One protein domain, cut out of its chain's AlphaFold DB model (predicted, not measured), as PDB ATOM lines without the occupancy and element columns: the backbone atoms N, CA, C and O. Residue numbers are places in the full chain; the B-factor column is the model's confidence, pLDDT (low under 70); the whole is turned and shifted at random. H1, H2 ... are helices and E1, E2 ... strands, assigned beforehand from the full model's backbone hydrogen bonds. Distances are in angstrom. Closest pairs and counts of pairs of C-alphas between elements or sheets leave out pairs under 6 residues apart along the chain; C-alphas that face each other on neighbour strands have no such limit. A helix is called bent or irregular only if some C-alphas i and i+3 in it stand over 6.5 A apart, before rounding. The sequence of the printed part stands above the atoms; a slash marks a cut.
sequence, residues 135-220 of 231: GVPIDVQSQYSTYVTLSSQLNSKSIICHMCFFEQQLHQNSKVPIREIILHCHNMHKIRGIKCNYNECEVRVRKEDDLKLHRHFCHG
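AT A GLANCE: This is residues 135 to 220 of the 231 residues of a protein of Zea mays (UniProt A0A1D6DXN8). A small rounded domain has the short helix H2 near its middle, with H1 and H4 meeting at a steep angle on one side of it and H3 beside a two-strand ribbon, E1 and E2, on the other. The long link from H3 to H4 folds back on itself, with residues 194 to 195 paired antiparallel with residues 204 to 205. The printed part has 86 residues, in the order H1 E1 H2 E2 H3 H4, and is mostly helix; the sheet E1 - E2 is antiparallel. It is compact, with a radius of gyration of the C-alphas of 11.9 A and spans of 34 by 26 by 25 A.

HOW THE PARTS SIT: With its residues 144 to 148 alone, H1, residues 138 to 152, touches H4, residues 208 to 219; their closest C-alphas, of Val 148 and Cys 218, are 6.4 A apart. They run the same way at a steep tilt of 59 degrees. E1, residues 158 to 160, is the antiparallel neighbour of E2, residues 175 to 177, at 142 degrees; N 159 and O 176 are within hydrogen-bond range at 2.8 A. H2, residues 162 to 166, is close to but not clearly touching H1, the closest C-alphas being those of Tyr 147 and Phe 165, 7.6 A. H3, residues 178 to 189, stands likewise to H2, with Met 163 and His 189 closest at 7.5 A between C-alphas. H3 and H4 are apart. Every O i to N i+4 pair is within hydrogen-bond range in H1, H2 and H4, and 6 of 8 in H3.

IN THESE COORDINATES: H1 is 21.2 A long from C-alpha 138 at (334.032, 358.360, 301.631). E1 and E2 are 7.1 A each and H2 is 5.9 A. H3, 16.2 A, is irregular: C-alphas 179 and 182 are 7.5 A apart. H4, 15.5 A, ends with C-alpha 219 at (351.074, 360.029, 294.305).

THE WHOLE: The two C-alphas farthest apart, of Gly 135 and Arg 179, are 35.1 A apart. The printed part has no cut. The link from H3 to H4 is long, 18 residues. The mean pLDDT of the printed part is 92.5, and no printed residue is under 70.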
ATOM      1  N   GLY A 135     334.898 364.752 295.386       82.35
ATOM      2  CA  GLY A 135     333.811 364.039 294.686       82.35
ATOM      3  C   GLY A 135     333.914 362.507 294.753       82.35
ATOM      4  O   GLY A 135     333.027 361.789 294.296       82.35
ATOM      5  N   VAL A 136     334.974 361.985 295.370       85.69
ATOM      6  CA  VAL A 136     335.168 360.555 295.617       85.69
ATOM      7  C   VAL A 136     334.362 360.128 296.856       85.69
ATOM      8  O   VAL A 136     334.498 360.775 297.900       85.69
ATOM      9  N   PRO A 137     333.574 359.032 296.810       89.43
ATOM     10  CA  PRO A 137     332.814 358.560 297.969       89.43
ATOM     11  C   PRO A 137     333.716 358.224 299.164       89.43
ATOM     12  O   PRO A 137     334.784 357.633 298.988       89.43
ATOM     13  N   ILE A 138     333.262 358.541 300.381       87.83
ATOM     14  CA  ILE A 138     334.032 358.360 301.631       87.83
ATOM     15  C   ILE A 138     334.577 356.928 301.784       87.83
ATOM     16  O   ILE A 138     335.736 356.744 302.160       87.83
ATOM     17  N   ASP A 139     333.789 355.910 301.428       89.12
ATOM     18  CA  ASP A 139     334.210 354.505 301.517       89.12
ATOM     19  C   ASP A 139     335.426 354.196 300.636       89.12
ATOM     20  O   ASP A 139     336.318 353.445 301.037       89.12
ATOM     21  N   VAL A 140     335.502 354.807 299.449       89.23
ATOM     22  CA  VAL A 140     336.646 354.662 298.539       89.23
ATOM     23  C   VAL A 140     337.882 355.305 299.151       89.23
ATOM     24  O   VAL A 140     338.948 354.689 299.164       89.23
ATOM     25  N   GLN A 141     337.737 356.500 299.727       91.40
ATOM     26  CA  GLN A 141     338.844 357.197 300.388       91.40
ATOM     27  C   GLN A 141     339.406 356.375 301.554       91.40
ATOM     28  O   GLN A 141     340.620 356.225 301.686       91.40
ATOM     29  N   SER A 142     338.530 355.774 302.364       92.23
ATOM     30  CA  SER A 142     338.919 354.902 303.480       92.23
ATOM     31  C   SER A 142     339.674 353.649 303.010       92.23
ATOM     32  O   SER A 142     340.722 353.290 303.564       92.23
ATOM     33  N   GLN A 143     339.209 353.011 301.929       91.59
ATOM     34  CA  GLN A 143     339.902 351.865 301.331       91.59
ATOM     35  C   GLN A 143     341.281 352.254 300.789       91.59
ATOM     36  O   GLN A 143     342.256 351.540 301.034       91.59
ATOM     37  N   TYR A 144     341.395 353.399 300.111       94.00
ATOM     38  CA  TYR A 144     342.683 353.904 299.631       94.00
ATOM     39  C   TYR A 144     343.626 354.289 300.774       94.00
ATOM     40  O   TYR A 144     344.806 353.949 300.718       94.00
ATOM     41  N   SER A 145     343.123 354.900 301.846       91.99
ATOM     42  CA  SER A 145     343.909 355.183 303.057       91.99
ATOM     43  C   SER A 145     344.497 353.901 303.658       91.99
ATOM     44  O   SER A 145     345.696 353.817 303.957       91.99
ATOM     45  N   THR A 146     343.685 352.842 303.733       93.10
ATOM     46  CA  THR A 146     344.131 351.514 304.178       93.10
ATOM     47  C   THR A 146     345.165 350.918 303.220       93.10
ATOM     48  O   THR A 146     346.206 350.425 303.659       93.10
ATOM     49  N   TYR A 147     344.917 350.993 301.912       94.48
ATOM     50  CA  TYR A 147     345.826 350.504 300.875       94.48
ATOM     51  C   TYR A 147     347.204 351.175 300.947       94.48
ATOM     52  O   TYR A 147     348.227 350.486 300.935       94.48
ATOM     53  N   VAL A 148     347.243 352.505 301.061       93.57
ATOM     54  CA  VAL A 148     348.483 353.290 301.163       93.57
ATOM     55  C   VAL A 148     349.229 352.945 302.449       93.57
ATOM     56  O   VAL A 148     350.431 352.678 302.410       93.57
ATOM     57  N   THR A 149     348.513 352.851 303.572       93.79
ATOM     58  CA  THR A 149     349.091 352.473 304.871       93.79
ATOM     59  C   THR A 149     349.713 351.077 304.841       93.79
ATOM     60  O   THR A 149     350.780 350.859 305.407       93.79
ATOM     61  N   LEU A 150     349.072 350.108 304.187       93.12
ATOM     62  CA  LEU A 150     349.625 348.757 304.062       93.12
ATOM     63  C   LEU A 150     350.785 348.702 303.066       93.12
ATOM     64  O   LEU A 150     351.737 347.953 303.284       93.12
ATOM     65  N   SER A 151     350.715 349.489 301.991       92.88
ATOM     66  CA  SER A 151     351.769 349.562 300.976       92.88
ATOM     67  C   SER A 151     353.055 350.162 301.542       92.88
ATOM     68  O   SER A 151     354.133 349.657 301.244       92.88
ATOM     69  N   SER A 152     352.960 351.171 302.416       91.66
ATOM     70  CA  SER A 152     354.132 351.785 303.063       91.66
ATOM     71  C   SER A 152     354.845 350.857 304.053       91.66
ATOM     72  O   SER A 152     356.020 351.053 304.348       91.66
ATOM     73  N   GLN A 153     354.162 349.817 304.539       92.67
ATOM     74  CA  GLN A 153     354.730 348.797 305.428       92.67
ATOM     75  C   GLN A 153     355.439 347.663 304.672       92.67
ATOM     76  O   GLN A 153     355.982 346.744 305.294       92.67
ATOM     77  N   LEU A 154     355.391 347.659 303.338       91.50
ATOM     78  CA  LEU A 154     356.046 346.639 302.532       91.50
ATOM     79  C   LEU A 154     357.544 346.899 302.386       91.50
ATOM     80  O   LEU A 154     358.020 348.029 302.392       91.50
ATOM     81  N   ASN A 155     358.296 345.815 302.204       92.17
ATOM     82  CA  ASN A 155     359.684 345.934 301.777       92.17
ATOM     83  C   ASN A 155     359.751 346.321 300.291       92.17
ATOM     84  O   ASN A 155     358.830 346.038 299.525       92.17
ATOM     85  N   SER A 156     360.896 346.855 299.866       91.91
ATOM     86  CA  SER A 156     361.150 347.307 298.489       91.91
ATOM     87  C   SER A 156     361.096 346.216 297.409       91.91
ATOM     88  O   SER A 156     361.232 346.522 296.231       91.91
ATOM     89  N   LYS A 157     360.921 344.938 297.772       94.57
ATOM     90  CA  LYS A 157     360.823 343.801 296.837       94.57
ATOM     91  C   LYS A 157     359.399 343.267 296.701       94.57
ATOM     92  O   LYS A 157     359.170 342.337 295.921       94.57
ATOM     93  N   SER A 158     358.458 343.814 297.462       95.55
ATOM     94  CA  SER A 158     357.069 343.374 297.521       95.55
ATOM     95  C   SER A 158     356.130 344.527 297.223       95.55
ATOM     96  O   SER A 158     356.418 345.672 297.548       95.55
ATOM     97  N   ILE A 159     354.991 344.205 296.626       95.56
ATOM     98  CA  ILE A 159     353.951 345.160 296.275       95.56
ATOM     99  C   ILE A 159     352.580 344.581 296.596       95.56
ATOM    100  O   ILE A 159     352.398 343.363 296.608       95.56
ATOM    101  N   ILE A 160     351.610 345.452 296.858       95.83
ATOM    102  CA  ILE A 160     350.209 345.059 296.949       95.83
ATOM    103  C   ILE A 160     349.631 345.005 295.535       95.83
ATOM    104  O   ILE A 160     349.640 345.998 294.810       95.83
ATOM    105  N   CYS A 161     349.106 343.852 295.130       96.32
ATOM    106  CA  CYS A 161     348.281 343.768 293.940       96.32
ATOM    107  C   CYS A 161     346.986 344.550 294.182       96.32
ATOM    108  O   CYS A 161     346.136 344.139 294.977       96.32
ATOM    109  N   HIS A 162     346.844 345.673 293.478       96.30
ATOM    110  CA  HIS A 162     345.683 346.559 293.566       96.30
ATOM    111  C   HIS A 162     344.380 345.811 293.264       96.30
ATOM    112  O   HIS A 162     343.436 345.903 294.038       96.30
ATOM    113  N   MET A 163     344.364 344.943 292.251       95.03
ATOM    114  CA  MET A 163     343.190 344.121 291.938       95.03
ATOM    115  C   MET A 163     342.861 343.098 293.042       95.03
ATOM    116  O   MET A 163     341.701 342.941 293.388       95.03
ATOM    117  N   CYS A 164     343.826 342.413 293.666       94.81
ATOM    118  CA  CYS A 164     343.501 341.548 294.813       94.81
ATOM    119  C   CYS A 164     342.968 342.340 296.011       94.81
ATOM    120  O   CYS A 164     342.076 341.860 296.713       94.81
ATOM    121  N   PHE A 165     343.526 343.525 296.250       95.68
ATOM    122  CA  PHE A 165     343.124 344.371 297.363       95.68
ATOM    123  C   PHE A 165     341.718 344.921 297.163       95.68
ATOM    124  O   PHE A 165     340.841 344.653 297.978       95.68
ATOM    125  N   PHE A 166     341.505 345.640 296.061       93.67
ATOM    126  CA  PHE A 166     340.222 346.238 295.758       93.67
ATOM    127  C   PHE A 166     339.264 345.148 295.304       93.67
ATOM    128  O   PHE A 166     338.372 344.872 296.089       93.67
ATOM    129  N   GLU A 167     339.486 344.451 294.173       89.12
ATOM    130  CA  GLU A 167     338.544 343.503 293.511       89.12
ATOM    131  C   GLU A 167     338.170 342.239 294.286       89.12
ATOM    132  O   GLU A 167     337.062 341.713 294.144       89.12
ATOM    133  N   GLN A 168     339.114 341.695 295.048       85.47
ATOM    134  CA  GLN A 168     338.911 340.431 295.762       85.47
ATOM    135  C   GLN A 168     338.824 340.625 297.276       85.47
ATOM    136  O   GLN A 168     338.544 339.661 297.985       85.47
ATOM    137  N   GLN A 169     339.058 341.848 297.773       84.05
ATOM    138  CA  GLN A 169     339.069 342.185 299.201       84.05
ATOM    139  C   GLN A 169     340.050 341.321 300.018       84.05
ATOM    140  O   GLN A 169     339.905 341.122 301.228       84.05
ATOM    141  N   LEU A 170     341.104 340.821 299.365       80.10
ATOM    142  CA  LEU A 170     342.093 339.916 299.948       80.10
ATOM    143  C   LEU A 170     343.257 340.687 300.579       80.10
ATOM    144  O   LEU A 170     344.414 340.499 300.210       80.10
ATOM    145  N   HIS A 171     342.967 341.536 301.565       72.79
ATOM    146  CA  HIS A 171     343.934 342.431 302.213       72.79
ATOM    147  C   HIS A 171     345.261 341.743 302.584       72.79
ATOM    148  O   HIS A 171     346.332 342.262 302.280       72.79
ATOM    149  N   GLN A 172     345.216 340.545 303.175       72.06
ATOM    150  CA  GLN A 172     346.421 339.815 303.592       72.06
ATOM    151  C   GLN A 172     347.128 339.079 302.441       72.06
ATOM    152  O   GLN A 172     348.356 339.020 302.420       72.06
ATOM    153  N   ASN A 173     346.369 338.567 301.466       76.80
ATOM    154  CA  ASN A 173     346.899 337.775 300.344       76.80
ATOM    155  C   ASN A 173     347.203 338.625 299.101       76.80
ATOM    156  O   ASN A 173     347.505 338.095 298.037       76.80
ATOM    157  N   SER A 174     347.119 339.945 299.237       89.12
ATOM    158  CA  SER A 174     347.386 340.902 298.169       89.12
ATOM    159  C   SER A 174     348.879 341.199 297.992       89.12
ATOM    160  O   SER A 174     349.257 341.809 296.998       89.12
ATOM    161  N   LYS A 175     349.744 340.768 298.920       94.11
ATOM    162  CA  LYS A 175     351.195 340.995 298.854       94.11
ATOM    163  C   LYS A 175     351.853 340.031 297.869       94.11
ATOM    164  O   LYS A 175     351.758 338.817 298.028       94.11
ATOM    165  N   VAL A 176     352.575 340.568 296.895       94.93
ATOM    166  CA  VAL A 176     353.221 339.807 295.819       94.93
ATOM    167  C   VAL A 176     354.653 340.317 295.623       94.93
ATOM    168  O   VAL A 176     354.881 341.525 295.703       94.93
ATOM    169  N   PRO A 177     355.650 339.452 295.362       96.09
ATOM    170  CA  PRO A 177     356.969 339.908 294.933       96.09
ATOM    171  C   PRO A 177     356.868 340.719 293.634       96.09
ATOM    172  O   PRO A 177     356.203 340.291 292.693       96.09
ATOM    173  N   ILE A 178     357.572 341.848 293.531       95.72
ATOM    174  CA  ILE A 178     357.490 342.741 292.354       95.72
ATOM    175  C   ILE A 178     357.778 341.980 291.053       95.72
ATOM    176  O   ILE A 178     357.041 342.097 290.080       95.72
ATOM    177  N   ARG A 179     358.788 341.105 291.053       95.94
ATOM    178  CA  ARG A 179     359.147 340.254 289.902       95.94
ATOM    179  C   ARG A 179     358.030 339.312 289.428       95.94
ATOM    180  O   ARG A 179     358.055 338.853 288.293       95.94
ATOM    181  N   GLU A 180     357.072 339.001 290.295       96.61
ATOM    182  CA  GLU A 180     355.977 338.064 290.037       96.61
ATOM    183  C   GLU A 180     354.650 338.788 289.778       96.61
ATOM    184  O   GLU A 180     353.681 338.133 289.403       96.61
ATOM    185  N   ILE A 181     354.589 340.124 289.901       96.04
ATOM    186  CA  ILE A 181     353.322 340.868 289.824       96.04
ATOM    187  C   ILE A 181     352.597 340.674 288.490       96.04
ATOM    188  O   ILE A 181     351.386 340.484 288.464       96.04
ATOM    189  N   ILE A 182     353.326 340.643 287.369       96.21
ATOM    190  CA  ILE A 182     352.733 340.454 286.035       96.21
ATOM    191  C   ILE A 182     352.116 339.057 285.915       96.21
ATOM    192  O   ILE A 182     350.990 338.912 285.435       96.21
ATOM    193  N   LEU A 183     352.849 338.034 286.362       96.86
ATOM    194  CA  LEU A 183     352.398 336.645 286.320       96.86
ATOM    195  C   LEU A 183     351.224 336.421 287.279       96.86
ATOM    196  O   LEU A 183     350.244 335.779 286.910       96.86
ATOM    197  N   HIS A 184     351.296 336.998 288.480       96.18
ATOM    198  CA  HIS A 184     350.217 336.998 289.457       96.18
ATOM    199  C   HIS A 184     348.942 337.599 288.861       96.18
ATOM    200  O   HIS A 184     347.913 336.925 288.838       96.18
ATOM    201  N   CYS A 185     349.018 338.813 288.305       95.28
ATOM    202  CA  CYS A 185     347.854 339.474 287.727       95.28
ATOM    203  C   CYS A 185     347.249 338.661 286.579       95.28
ATOM    204  O   CYS A 185     346.037 338.444 286.535       95.28
ATOM    205  N   HIS A 186     348.092 338.130 285.692       95.46
ATOM    206  CA  HIS A 186     347.642 337.275 284.598       95.46
ATOM    207  C   HIS A 186     346.934 336.008 285.104       95.46
ATOM    208  O   HIS A 186     345.869 335.646 284.607       95.46
ATOM    209  N   ASN A 187     347.483 335.338 286.119       95.48
ATOM    210  CA  ASN A 187     346.931 334.079 286.613       95.48
ATOM    211  C   ASN A 187     345.642 334.282 287.420       95.48
ATOM    212  O   ASN A 187     344.678 333.536 287.206       95.48
ATOM    213  N   MET A 188     345.618 335.296 288.290       93.57
ATOM    214  CA  MET A 188     344.524 335.571 289.229       93.57
ATOM    215  C   MET A 188     343.396 336.406 288.619       93.57
ATOM    216  O   MET A 188     342.228 336.133 288.886       93.57
ATOM    217  N   HIS A 189     343.718 337.394 287.781       93.88
ATOM    218  CA  HIS A 189     342.743 338.347 287.226       93.88
ATOM    219  C   HIS A 189     342.479 338.154 285.730       93.88
ATOM    220  O   HIS A 189     341.598 338.820 285.184       93.88
ATOM    221  N   LYS A 190     343.217 337.244 285.072       94.99
ATOM    222  CA  LYS A 190     343.158 336.974 283.619       94.99
ATOM    223  C   LYS A 190     343.524 338.178 282.747       94.99
ATOM    224  O   LYS A 190     343.229 338.195 281.558       94.99
ATOM    225  N   ILE A 191     344.202 339.165 283.331       94.05
ATOM    226  CA  ILE A 191     344.679 340.380 282.667       94.05
ATOM    227  C   ILE A 191     346.035 340.783 283.244       94.05
ATOM    228  O   ILE A 191     346.336 340.512 284.402       94.05
ATOM    229  N   ARG A 192     346.866 341.470 282.456       91.64
ATOM    230  CA  ARG A 192     348.157 341.993 282.948       91.64
ATOM    231  C   ARG A 192     348.008 343.269 283.788       91.64
ATOM    232  O   ARG A 192     348.941 343.621 284.505       91.64
ATOM    233  N   GLY A 193     346.865 343.946 283.691       93.82
ATOM    234  CA  GLY A 193     346.617 345.253 284.299       93.82
ATOM    235  C   GLY A 193     347.390 346.398 283.630       93.82
ATOM    236  O   GLY A 193     348.416 346.185 282.974       93.82
ATOM    237  N   ILE A 194     346.883 347.612 283.815       96.12
ATOM    238  CA  ILE A 194     347.472 348.875 283.368       96.12
ATOM    239  C   ILE A 194     348.469 349.318 284.439       96.12
ATOM    240  O   ILE A 194     348.105 349.441 285.608       96.12
ATOM    241  N   LYS A 195     349.741 349.489 284.066       96.58
ATOM    242  CA  LYS A 195     350.811 349.881 284.997       96.58
ATOM    243  C   LYS A 195     350.751 351.387 285.275       96.58
ATOM    244  O   LYS A 195     350.538 352.175 284.356       96.58
ATOM    245  N   CYS A 196     350.985 351.784 286.524       96.50
ATOM    246  CA  CYS A 196     351.234 353.181 286.857       96.50
ATOM    247  C   CYS A 196     352.610 353.633 286.343       96.50
ATOM    248  O   CYS A 196     353.620 352.991 286.589       96.50
ATOM    249  N   ASN A 197     352.666 354.761 285.636       93.32
ATOM    250  CA  ASN A 197     353.912 355.262 285.043       93.32
ATOM    251  C   ASN A 197     354.615 356.324 285.910       93.32
ATOM    252  O   ASN A 197     355.568 356.948 285.457       93.32
ATOM    253  N   TYR A 198     354.141 356.564 287.133       94.20
ATOM    254  CA  TYR A 198     354.684 357.592 288.019       94.20
ATOM    255  C   TYR A 198     355.838 357.045 288.866       94.20
ATOM    256  O   TYR A 198     355.638 356.055 289.560       94.20
ATOM    257  N   ASN A 199     357.014 357.687 288.835       88.47
ATOM    258  CA  ASN A 199     358.169 357.440 289.720       88.47
ATOM    259  C   ASN A 199     358.422 355.958 290.071       88.47
ATOM    260  O   ASN A 199     358.435 355.589 291.242       88.47
ATOM    261  N   GLU A 200     358.587 355.105 289.055       88.70
ATOM    262  CA  GLU A 200     358.849 353.658 289.217       88.70
ATOM    263  C   GLU A 200     357.741 352.866 289.940       88.70
ATOM    264  O   GLU A 200     357.955 351.737 290.383       88.70
ATOM    265  N   CYS A 201     356.528 353.409 290.040       94.09
ATOM    266  CA  CYS A 201     355.400 352.708 290.634       94.09
ATOM    267  C   CYS A 201     355.082 351.421 289.853       94.09
ATOM    268  O   CYS A 201     354.703 351.438 288.686       94.09
ATOM    269  N   GLU A 202     355.210 350.268 290.508       94.87
ATOM    270  CA  GLU A 202     354.933 348.958 289.896       94.87
ATOM    271  C   GLU A 202     353.470 348.509 290.062       94.87
ATOM    272  O   GLU A 202     353.112 347.382 289.705       94.87
ATOM    273  N   VAL A 203     352.605 349.377 290.603       96.27
ATOM    274  CA  VAL A 203     351.184 349.070 290.801       96.27
ATOM    275  C   VAL A 203     350.496 348.898 289.449       96.27
ATOM    276  O   VAL A 203     350.738 349.642 288.494       96.27
ATOM    277  N   ARG A 204     349.616 347.897 289.374       96.82
ATOM    278  CA  ARG A 204     348.824 347.565 288.190       96.82
ATOM    279  C   ARG A 204     347.347 347.518 288.538       96.82
ATOM    280  O   ARG A 204     346.969 346.768 289.435       96.82
ATOM    281  N   VAL A 205     346.536 348.259 287.794       96.61
ATOM    282  CA  VAL A 205     345.078 348.364 287.980       96.61
ATOM    283  C   VAL A 205     344.325 347.730 286.807       96.61
ATOM    284  O   VAL A 205     344.927 347.438 285.770       96.61
ATOM    285  N   ARG A 206     343.015 347.491 286.939       94.51
ATOM    286  CA  ARG A 206     342.198 346.936 285.844       94.51
ATOM    287  C   ARG A 206     341.713 348.009 284.873       94.51
ATOM    288  O   ARG A 206     341.807 347.792 283.666       94.51
ATOM    289  N   LYS A 207     341.152 349.104 285.392       94.96
ATOM    290  CA  LYS A 207     340.511 350.168 284.606       94.96
ATOM    291  C   LYS A 207     341.299 351.473 284.693       94.96
ATOM    292  O   LYS A 207     342.051 351.687 285.639       94.96
ATOM    293  N   GLU A 208     341.085 352.358 283.724       94.64
ATOM    294  CA  GLU A 208     341.709 353.686 283.713       94.64
ATOM    295  C   GLU A 208     341.208 354.568 284.872       94.64
ATOM    296  O   GLU A 208     341.994 355.289 285.478       94.64
ATOM    297  N   ASP A 209     339.935 354.453 285.262       93.47
ATOM    298  CA  ASP A 209     339.391 355.196 286.410       93.47
ATOM    299  C   ASP A 209     340.097 354.820 287.721       93.47
ATOM    300  O   ASP A 209     340.462 355.686 288.518       93.47
ATOM    301  N   ASP A 210     340.396 353.531 287.903       94.37
ATOM    302  CA  ASP A 210     341.170 353.049 289.049       94.37
ATOM    303  C   ASP A 210     342.612 353.584 289.010       94.37
ATOM    304  O   ASP A 210     343.228 353.788 290.060       94.37
ATOM    305  N   LEU A 211     343.157 353.838 287.811       94.97
ATOM    306  CA  LEU A 211     344.480 354.437 287.638       94.97
ATOM    307  C   LEU A 211     344.481 355.903 288.071       94.97
ATOM    308  O   LEU A 211     345.420 356.325 288.748       94.97
ATOM    309  N   LYS A 212     343.436 356.663 287.717       94.31
ATOM    310  CA  LYS A 212     343.249 358.055 288.158       94.31
ATOM    311  C   LYS A 212     343.170 358.130 289.682       94.31
ATOM    312  O   LYS A 212     343.944 358.862 290.294       94.31
ATOM    313  N   LEU A 213     342.330 357.295 290.297       94.30
ATOM    314  CA  LEU A 213     342.214 357.211 291.757       94.30
ATOM    315  C   LEU A 213     343.536 356.781 292.407       94.30
ATOM    316  O   LEU A 213     343.967 357.368 293.395       94.30
ATOM    317  N   HIS A 214     344.230 355.793 291.835       95.91
ATOM    318  CA  HIS A 214     345.538 355.369 292.331       95.91
ATOM    319  C   HIS A 214     346.568 356.502 292.295       95.91
ATOM    320  O   HIS A 214     347.243 356.738 293.296       95.91
ATOM    321  N   ARG A 215     346.666 357.227 291.178       94.66
ATOM    322  CA  ARG A 215     347.551 358.390 291.041       94.66
ATOM    323  C   ARG A 215     347.225 359.471 292.065       94.66
ATOM    324  O   ARG A 215     348.139 360.019 292.675       94.66
ATOM    325  N   HIS A 216     345.945 359.718 292.298       93.80
ATOM    326  CA  HIS A 216     345.509 360.697 293.275       93.80
ATOM    327  C   HIS A 216     345.903 360.319 294.703       93.80
ATOM    328  O   HIS A 216     346.691 361.019 295.336       93.80
ATOM    329  N   PHE A 217     345.472 359.154 295.184       94.05
ATOM    330  CA  PHE A 217     345.707 358.770 296.578       94.05
ATOM    331  C   PHE A 217     347.146 358.329 296.877       94.05
ATOM    332  O   PHE A 217     347.611 358.502 298.000       94.05
ATOM    333  N   CYS A 218     347.863 357.732 295.916       93.62
ATOM    334  CA  CYS A 218     349.217 357.209 296.157       93.62
ATOM    335  C   CYS A 218     350.332 358.179 295.753       93.62
ATOM    336  O   CYS A 218     351.453 358.040 296.242       93.62
ATOM    337  N   HIS A 219     350.061 359.115 294.842       93.93
ATOM    338  CA  HIS A 219     351.074 360.029 294.305       93.93
ATOM    339  C   HIS A 219     350.714 361.507 294.487       93.93
ATOM    340  O   HIS A 219     351.510 362.361 294.108       93.93
ATOM    341  N   GLY A 220     349.548 361.817 295.067       89.52
ATOM    342  CA  GLY A 220     349.097 363.193 295.287       89.52
ATOM    343  C   GLY A 220     348.808 363.950 293.992       89.52
ATOM    344  O   GLY A 220     348.872 365.174 293.978       89.52
TER     345      GLY A 220